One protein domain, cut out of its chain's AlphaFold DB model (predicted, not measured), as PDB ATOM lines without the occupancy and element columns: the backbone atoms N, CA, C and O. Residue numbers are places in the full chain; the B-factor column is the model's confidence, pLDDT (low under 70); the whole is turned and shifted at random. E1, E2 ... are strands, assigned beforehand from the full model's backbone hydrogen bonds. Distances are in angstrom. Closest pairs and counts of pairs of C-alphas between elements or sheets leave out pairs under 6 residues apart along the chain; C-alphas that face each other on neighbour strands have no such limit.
ATOM      1  N   PHE A   2     -29.838 -51.924 -28.654       92.81
ATOM      2  CA  PHE A   2     -28.837 -50.922 -28.284       92.81
ATOM      3  C   PHE A   2     -29.141 -49.600 -28.973       92.81
ATOM      4  O   PHE A   2     -29.647 -49.592 -30.090       92.81
ATOM      5  N   ARG A   3     -28.810 -48.487 -28.322       93.69
ATOM      6  CA  ARG A   3     -28.925 -47.148 -28.899       93.69
ATOM      7  C   ARG A   3     -27.573 -46.462 -28.922       93.69
ATOM      8  O   ARG A   3     -26.814 -46.570 -27.956       93.69
ATOM      9  N   SER A   4     -27.281 -45.770 -30.016       95.69
ATOM     10  CA  SER A   4     -26.070 -44.968 -30.133       95.69
ATOM     11  C   SER A   4     -26.047 -43.845 -29.096       95.69
ATOM     12  O   SER A   4     -27.074 -43.327 -28.660       95.69
ATOM     13  N   THR A   5     -24.847 -43.462 -28.691       94.94
ATOM     14  CA  THR A   5     -24.573 -42.281 -27.866       94.94
ATOM     15  C   THR A   5     -24.239 -41.052 -28.713       94.94
ATOM     16  O   THR A   5     -24.163 -39.951 -28.174       94.94
ATOM     17  N   ARG A   6     -24.074 -41.217 -30.035       93.75
ATOM     18  CA  ARG A   6     -23.705 -40.162 -30.987       93.75
ATOM     19  C   ARG A   6     -24.844 -39.926 -31.980       93.75
ATOM     20  O   ARG A   6     -25.320 -40.870 -32.602       93.75
ATOM     21  N   SER A   7     -25.260 -38.675 -32.138       93.69
ATOM     22  CA  SER A   7     -26.233 -38.282 -33.166       93.69
ATOM     23  C   SER A   7     -25.543 -38.082 -34.513       93.69
ATOM     24  O   SER A   7     -24.436 -37.546 -34.554       93.69
ATOM     25  N   ASN A   8     -26.212 -38.469 -35.599       91.31
ATOM     26  CA  ASN A   8     -25.785 -38.249 -36.985       91.31
ATOM     27  C   ASN A   8     -24.405 -38.845 -37.320       91.31
ATOM     28  O   ASN A   8     -23.664 -38.302 -38.136       91.31
ATOM     29  N   VAL A   9     -24.036 -39.956 -36.673       93.06
ATOM     30  CA  VAL A   9     -22.796 -40.691 -36.960       93.06
ATOM     31  C   VAL A   9     -23.149 -42.108 -37.383       93.06
ATOM     32  O   VAL A   9     -23.528 -42.927 -36.543       93.06
ATOM     33  N   ALA A  10     -22.989 -42.383 -38.675       92.50
ATOM     34  CA  ALA A  10     -23.263 -43.690 -39.257       92.50
ATOM     35  C   ALA A  10     -22.400 -44.794 -38.616       92.50
ATOM     36  O   ALA A  10     -21.203 -44.608 -38.377       92.50
ATOM     37  N   GLY A  11     -23.006 -45.944 -38.328       90.44
ATOM     38  CA  GLY A  11     -22.345 -47.119 -37.750       90.44
ATOM     39  C   GLY A  11     -21.959 -46.980 -36.272       90.44
ATOM     40  O   GLY A  11     -21.344 -47.885 -35.698       90.44
ATOM     41  N   SER A  12     -22.328 -45.883 -35.612       93.81
ATOM     42  CA  SER A  12     -22.041 -45.665 -34.193       93.81
ATOM     43  C   SER A  12     -22.800 -46.630 -33.274       93.81
ATOM     44  O   SER A  12     -22.311 -46.942 -32.187       93.81
ATOM     45  N   ALA A  13     -23.939 -47.180 -33.699       93.31
ATOM     46  CA  ALA A  13     -24.619 -48.244 -32.952       93.31
ATOM     47  C   ALA A  13     -23.946 -49.630 -33.086       93.31
ATOM     48  O   ALA A  13     -24.194 -50.520 -32.264       93.31
ATOM     49  N   LEU A  14     -23.074 -49.835 -34.083       90.75
ATOM     50  CA  LEU A  14     -22.346 -51.099 -34.270       90.75
ATOM     51  C   LEU A  14     -21.135 -51.207 -33.344       90.75
ATOM     52  O   LEU A  14     -20.824 -52.300 -32.872       90.75
ATOM     53  N   ASN A  15     -20.494 -50.080 -33.029       90.38
ATOM     54  CA  ASN A  15     -19.370 -50.048 -32.104       90.38
ATOM     55  C   ASN A  15     -19.862 -50.154 -30.635       90.38
ATOM     56  O   ASN A  15     -20.602 -49.283 -30.165       90.38
ATOM     57  N   PRO A  16     -19.437 -51.187 -29.873       92.38
ATOM     58  CA  PRO A  16     -19.809 -51.360 -28.470       92.38
ATOM     59  C   PRO A  16     -19.473 -50.173 -27.562       92.38
ATOM     60  O   PRO A  16     -20.194 -49.945 -26.596       92.38
ATOM     61  N   SER A  17     -18.420 -49.403 -27.859       94.44
ATOM     62  CA  SER A  17     -18.014 -48.255 -27.036       94.44
ATOM     63  C   SER A  17     -18.888 -47.019 -27.247       94.44
ATOM     64  O   SER A  17     -18.838 -46.090 -26.446       94.44
ATOM     65  N   THR A  18     -19.664 -46.974 -28.332       94.56
ATOM     66  CA  THR A  18     -20.522 -45.835 -28.682       94.56
ATOM     67  C   THR A  18     -22.004 -46.170 -28.604       94.56
ATOM     68  O   THR A  18     -22.825 -45.365 -29.043       94.56
ATOM     69  N   ARG A  19     -22.370 -47.298 -27.987       94.00
ATOM     70  CA  ARG A  19     -23.761 -47.709 -27.777       94.00
ATOM     71  C   ARG A  19     -24.047 -48.037 -26.317       94.00
ATOM     72  O   ARG A  19     -23.165 -48.452 -25.574       94.00
ATOM     73  N   LYS A  20     -25.310 -47.909 -25.925       94.25
ATOM     74  CA  LYS A  20     -25.826 -48.312 -24.611       94.25
ATOM     75  C   LYS A  20     -27.036 -49.236 -24.768       94.25
ATOM     76  O   LYS A  20     -27.704 -49.159 -25.802       94.25
ATOM     77  N   PRO A  21     -27.332 -50.111 -23.792       92.50
ATOM     78  CA  PRO A  21     -28.580 -50.864 -23.782       92.50
ATOM     79  C   PRO A  21     -29.781 -49.925 -23.927       92.50
ATOM     80  O   PRO A  21     -29.806 -48.839 -23.347       92.50
ATOM     81  N   PHE A  22     -30.752 -50.344 -24.728       89.75
ATOM     82  CA  PHE A  22     -31.981 -49.606 -24.972       89.75
ATOM     83  C   PHE A  22     -33.168 -50.568 -24.969       89.75
ATOM     84  O   PHE A  22     -33.115 -51.647 -25.578       89.75
ATOM     85  N   ALA A  23     -34.218 -50.153 -24.270       84.56
ATOM     86  CA  ALA A  23     -35.520 -50.788 -24.233       84.56
ATOM     87  C   ALA A  23     -36.560 -49.719 -24.576       84.56
ATOM     88  O   ALA A  23     -36.461 -48.587 -24.104       84.56
ATOM     89  N   GLN A  24     -37.518 -50.081 -25.420       78.38
ATOM     90  CA  GLN A  24     -38.687 -49.256 -25.672       78.38
ATOM     91  C   GLN A  24     -39.750 -49.698 -24.673       78.38
ATOM     92  O   GLN A  24     -40.219 -50.833 -24.728       78.38
ATOM     93  N   GLU A  25     -40.058 -48.829 -23.719       74.06
ATOM     94  CA  GLU A  25     -41.029 -49.113 -22.670       74.06
ATOM     95  C   GLU A  25     -42.355 -48.432 -22.996       74.06
ATOM     96  O   GLU A  25     -42.400 -47.273 -23.415       74.06
ATOM     97  N   LEU A  26     -43.454 -49.146 -22.766       68.62
ATOM     98  CA  LEU A  26     -44.762 -48.516 -22.666       68.62
ATOM     99  C   LEU A  26     -44.774 -47.683 -21.385       68.62
ATOM    100  O   LEU A  26     -44.508 -48.208 -20.305       68.62
ATOM    101  N   SER A  27     -45.082 -46.390 -21.495       63.94
ATOM    102  CA  SER A  27     -45.174 -45.519 -20.320       63.94
ATOM    103  C   SER A  27     -46.120 -46.129 -19.279       63.94
ATOM    104  O   SER A  27     -47.239 -46.529 -19.604       63.94
ATOM    105  N   ALA A  28     -45.690 -46.191 -18.017       56.50
ATOM    106  CA  ALA A  28     -46.396 -46.883 -16.933       56.50
ATOM    107  C   ALA A  28     -47.810 -46.330 -16.613       56.50
ATOM    108  O   ALA A  28     -48.509 -46.884 -15.769       56.50
ATOM    109  N   ILE A  35     -51.793 -48.665 -25.239       66.88
ATOM    110  CA  ILE A  35     -51.506 -49.859 -26.049       66.88
ATOM    111  C   ILE A  35     -52.122 -49.689 -27.441       66.88
ATOM    112  O   ILE A  35     -51.428 -49.900 -28.427       66.88
ATOM    113  N   GLU A  36     -53.376 -49.232 -27.539       70.38
ATOM    114  CA  GLU A  36     -54.031 -48.977 -28.838       70.38
ATOM    115  C   GLU A  36     -53.303 -47.917 -29.674       70.38
ATOM    116  O   GLU A  36     -53.217 -48.034 -30.892       70.38
ATOM    117  N   ALA A  37     -52.747 -46.889 -29.029       66.75
ATOM    118  CA  ALA A  37     -51.966 -45.855 -29.704       66.75
ATOM    119  C   ALA A  37     -50.485 -46.226 -29.905       66.75
ATOM    120  O   ALA A  37     -49.754 -45.482 -30.570       66.75
ATOM    121  N   PHE A  38     -50.019 -47.336 -29.321       67.56
ATOM    122  CA  PHE A  38     -48.637 -47.775 -29.465       67.56
ATOM    123  C   PHE A  38     -48.388 -48.197 -30.911       67.56
ATOM    124  O   PHE A  38     -49.120 -49.009 -31.465       67.56
ATOM    125  N   SER A  39     -47.330 -47.665 -31.519       69.56
ATOM    126  CA  SER A  39     -46.989 -47.848 -32.942       69.56
ATOM    127  C   SER A  39     -47.852 -47.072 -33.946       69.56
ATOM    128  O   SER A  39     -47.533 -47.099 -35.128       69.56
ATOM    129  N   LEU A  40     -48.890 -46.341 -33.512       77.62
ATOM    130  CA  LEU A  40     -49.642 -45.438 -34.402       77.62
ATOM    131  C   LEU A  40     -48.991 -44.058 -34.531       77.62
ATOM    132  O   LEU A  40     -49.178 -43.378 -35.534       77.62
ATOM    133  N   ASN A  41     -48.256 -43.630 -33.505       79.25
ATOM    134  CA  ASN A  41     -47.569 -42.345 -33.483       79.25
ATOM    135  C   ASN A  41     -46.077 -42.536 -33.236       79.25
ATOM    136  O   ASN A  41     -45.654 -43.493 -32.583       79.25
ATOM    137  N   GLU A  42     -45.300 -41.565 -33.702       80.38
ATOM    138  CA  GLU A  42     -43.876 -41.488 -33.419       80.38
ATOM    139  C   GLU A  42     -43.606 -41.390 -31.910       80.38
ATOM    140  O   GLU A  42     -44.327 -40.730 -31.148       80.38
ATOM    141  N   ASP A  43     -42.521 -42.025 -31.469       81.12
ATOM    142  CA  ASP A  43     -42.089 -41.954 -30.080       81.12
ATOM    143  C   ASP A  43     -41.436 -40.589 -29.799       81.12
ATOM    144  O   ASP A  43     -40.316 -40.289 -30.226       81.12
ATOM    145  N   LYS A  44     -42.141 -39.759 -29.026       82.75
ATOM    146  CA  LYS A  44     -41.700 -38.408 -28.648       82.75
ATOM    147  C   LYS A  44     -40.350 -38.389 -27.929       82.75
ATOM    148  O   LYS A  44     -39.637 -37.392 -28.015       82.75
ATOM    149  N   TYR A  45     -39.991 -39.454 -27.210       83.56
ATOM    150  CA  TYR A  45     -38.688 -39.552 -26.557       83.56
ATOM    151  C   TYR A  45     -37.582 -39.797 -27.585       83.56
ATOM    152  O   TYR A  45     -36.537 -39.140 -27.528       83.56
ATOM    153  N   LEU A  46     -37.818 -40.683 -28.560       86.69
ATOM    154  CA  LEU A  46     -36.865 -40.940 -29.644       86.69
ATOM    155  C   LEU A  46     -36.577 -39.683 -30.474       86.69
ATOM    156  O   LEU A  46     -35.446 -39.523 -30.934       86.69
ATOM    157  N   LEU A  47     -37.567 -38.796 -30.596       86.81
ATOM    158  CA  LEU A  47     -37.506 -37.549 -31.362       86.81
ATOM    159  C   LEU A  47     -37.134 -36.309 -30.545       86.81
ATOM    160  O   LEU A  47     -37.082 -35.203 -31.082       86.81
ATOM    161  N   SER A  48     -36.872 -36.462 -29.249       87.00
ATOM    162  CA  SER A  48     -36.521 -35.326 -28.400       87.00
ATOM    163  C   SER A  48     -35.171 -34.700 -28.804       87.00
ATOM    164  O   SER A  48     -34.307 -35.378 -29.381       87.00
ATOM    165  N   PRO A  49     -34.946 -33.402 -28.513       86.31
ATOM    166  CA  PRO A  49     -33.673 -32.747 -28.790       86.31
ATOM    167  C   PRO A  49     -32.497 -33.506 -28.168       86.31
ATOM    168  O   PRO A  49     -32.480 -33.790 -26.973       86.31
ATOM    169  N   GLY A  50     -31.507 -33.844 -28.994       85.69
ATOM    170  CA  GLY A  50     -30.346 -34.632 -28.578       85.69
ATOM    171  C   GLY A  50     -30.550 -36.148 -28.610       85.69
ATOM    172  O   GLY A  50     -29.571 -36.869 -28.448       85.69
ATOM    173  N   GLU A  51     -31.764 -36.647 -28.853       89.06
ATOM    174  CA  GLU A  51     -32.047 -38.057 -29.168       89.06
ATOM    175  C   GLU A  51     -32.300 -38.273 -30.665       89.06
ATOM    176  O   GLU A  51     -31.929 -39.318 -31.214       89.06
ATOM    177  N   PHE A  52     -32.843 -37.253 -31.335       89.00
ATOM    178  CA  PHE A  52     -33.003 -37.227 -32.783       89.00
ATOM    179  C   PHE A  52     -31.671 -37.504 -33.511       89.00
ATOM    180  O   PHE A  52     -30.601 -37.018 -33.116       89.00
ATOM    181  N   GLY A  53     -31.735 -38.325 -34.563       89.00
ATOM    182  CA  GLY A  53     -30.579 -38.703 -35.385       89.00
ATOM    183  C   GLY A  53     -29.637 -39.748 -34.771       89.00
ATOM    184  O   GLY A  53     -28.583 -40.027 -35.343       89.00
ATOM    185  N   LYS A  54     -29.955 -40.331 -33.607       94.12
ATOM    186  CA  LYS A  54     -29.199 -41.470 -33.055       94.12
ATOM    187  C   LYS A  54     -29.678 -42.788 -33.651       94.12
ATOM    188  O   LYS A  54     -30.870 -43.074 -33.652       94.12
ATOM    189  N   GLU A  55     -28.731 -43.633 -34.036       94.25
ATOM    190  CA  GLU A  55     -29.012 -44.984 -34.529       94.25
ATOM    191  C   GLU A  55     -29.496 -45.927 -33.415       94.25
ATOM    192  O   GLU A  55     -29.047 -45.849 -32.262       94.25
ATOM    193  N   ILE A  56     -30.363 -46.874 -33.780       93.56
ATOM    194  CA  ILE A  56     -30.807 -47.983 -32.930       93.56
ATOM    195  C   ILE A  56     -30.376 -49.293 -33.590       93.56
ATOM    196  O   ILE A  56     -30.635 -49.522 -34.766       93.56
ATOM    197  N   LEU A  57     -29.729 -50.169 -32.821       92.19
ATOM    198  CA  LEU A  57     -29.393 -51.528 -33.229       92.19
ATOM    199  C   LEU A  57     -30.386 -52.512 -32.608       92.19
ATOM    200  O   LEU A  57     -30.393 -52.745 -31.389       92.19
ATOM    201  N   ILE A  58     -31.193 -53.123 -33.470       89.19
ATOM    202  CA  ILE A  58     -32.108 -54.204 -33.117       89.19
ATOM    203  C   ILE A  58     -31.402 -55.525 -33.414       89.19
ATOM    204  O   ILE A  58     -31.028 -55.808 -34.546       89.19
ATOM    205  N   VAL A  59     -31.195 -56.335 -32.377       82.69
ATOM    206  CA  VAL A  59     -30.623 -57.677 -32.513       82.69
ATOM    207  C   VAL A  59     -31.771 -58.666 -32.383       82.69
ATOM    208  O   VAL A  59     -32.238 -58.917 -31.275       82.69
ATOM    209  N   VAL A  60     -32.238 -59.195 -33.513       74.44
ATOM    210  CA  VAL A  60     -33.253 -60.253 -33.557       74.44
ATOM    211  C   VAL A  60     -32.535 -61.589 -33.696       74.44
ATOM    212  O   VAL A  60     -31.779 -61.792 -34.643       74.44
ATOM    213  N   LYS A  61     -32.750 -62.504 -32.752       64.31
ATOM    214  CA  LYS A  61     -32.279 -63.890 -32.842       64.31
ATOM    215  C   LYS A  61     -33.506 -64.794 -32.943       64.31
ATOM    216  O   LYS A  61     -34.422 -64.646 -32.141       64.31
ATOM    217  N   ARG A  62     -33.538 -65.687 -33.933       63.91
ATOM    218  CA  ARG A  62     -34.617 -66.668 -34.145       63.91
ATOM    219  C   ARG A  62     -34.078 -68.074 -33.834       63.91
ATOM    220  O   ARG A  62     -32.958 -68.376 -34.238       63.91
ATOM    221  N   GLY A  63     -34.848 -68.899 -33.115       50.75
ATOM    222  CA  GLY A  63     -34.504 -70.280 -32.720       50.75
ATOM    223  C   GLY A  63     -34.732 -70.562 -31.220       50.75
ATOM    224  O   GLY A  63     -34.744 -69.606 -30.441       50.75
ATOM    225  N   PRO A  64     -34.937 -71.824 -30.787       38.66
ATOM    226  CA  PRO A  64     -35.242 -72.133 -29.386       38.66
ATOM    227  C   PRO A  64     -34.033 -71.845 -28.471       38.66
ATOM    228  O   PRO A  64     -32.889 -71.969 -28.901       38.66
TER     229      PRO A  64
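What this domain is: This is residues 2 to 28 and 35 to 64 of the 134 residues of an uncharacterized protein of Monascus purpureus (UniProt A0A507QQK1). Little regular structure is here: a small three-stranded sheet, with residues 22 to 28 running away from it after E2, the long loop of residues 35 to 53 coming back beyond the cut into E3, and a tail, residues 58 to 64, running out beyond E3. The printed part has 57 residues, no named helix and strands E1, E2, E3 along the chain; the sheet, in order E2, E1, E3, is antiparallel. The class is all strand, with 13 residues in named elements. The whole is loose, radius of gyration of the C-alphas 13.1 A, and flat, spanning 39 by 35 by 18 A.

Where its parts are: E1, residues 2 to 7, begins at C-alpha 2 (-28.837, -50.922, -28.284) and is 13.8 A long. E2 is residues 19 to 21, 7.0 A. E3, residues 54 to 57, 10.1 A, ends at C-alpha 57 (-29.393, -51.528, -33.229).

How they stand to each other: Inner strand E1 and E2 form a hairpin, antiparallel at 143 degrees; N 3 and O 20 are 2.8 A apart, within hydrogen-bond range. E1 and E3 are antiparallel at 158 degrees; N 57 and O 2 are 2.8 A apart, within that range. E2 and E3 are apart.

The domain as a whole: C-alphas 49 and 64, the farthest apart, are 39.4 A apart. The link E1 to E2 is long. Residues 29 to 34 are cut out, leaving 10.9 A between C-alphas 28 and 35. The model's pLDDT is under 70 at residues 26 to 28, 35, 37 to 39 and 61 to 64.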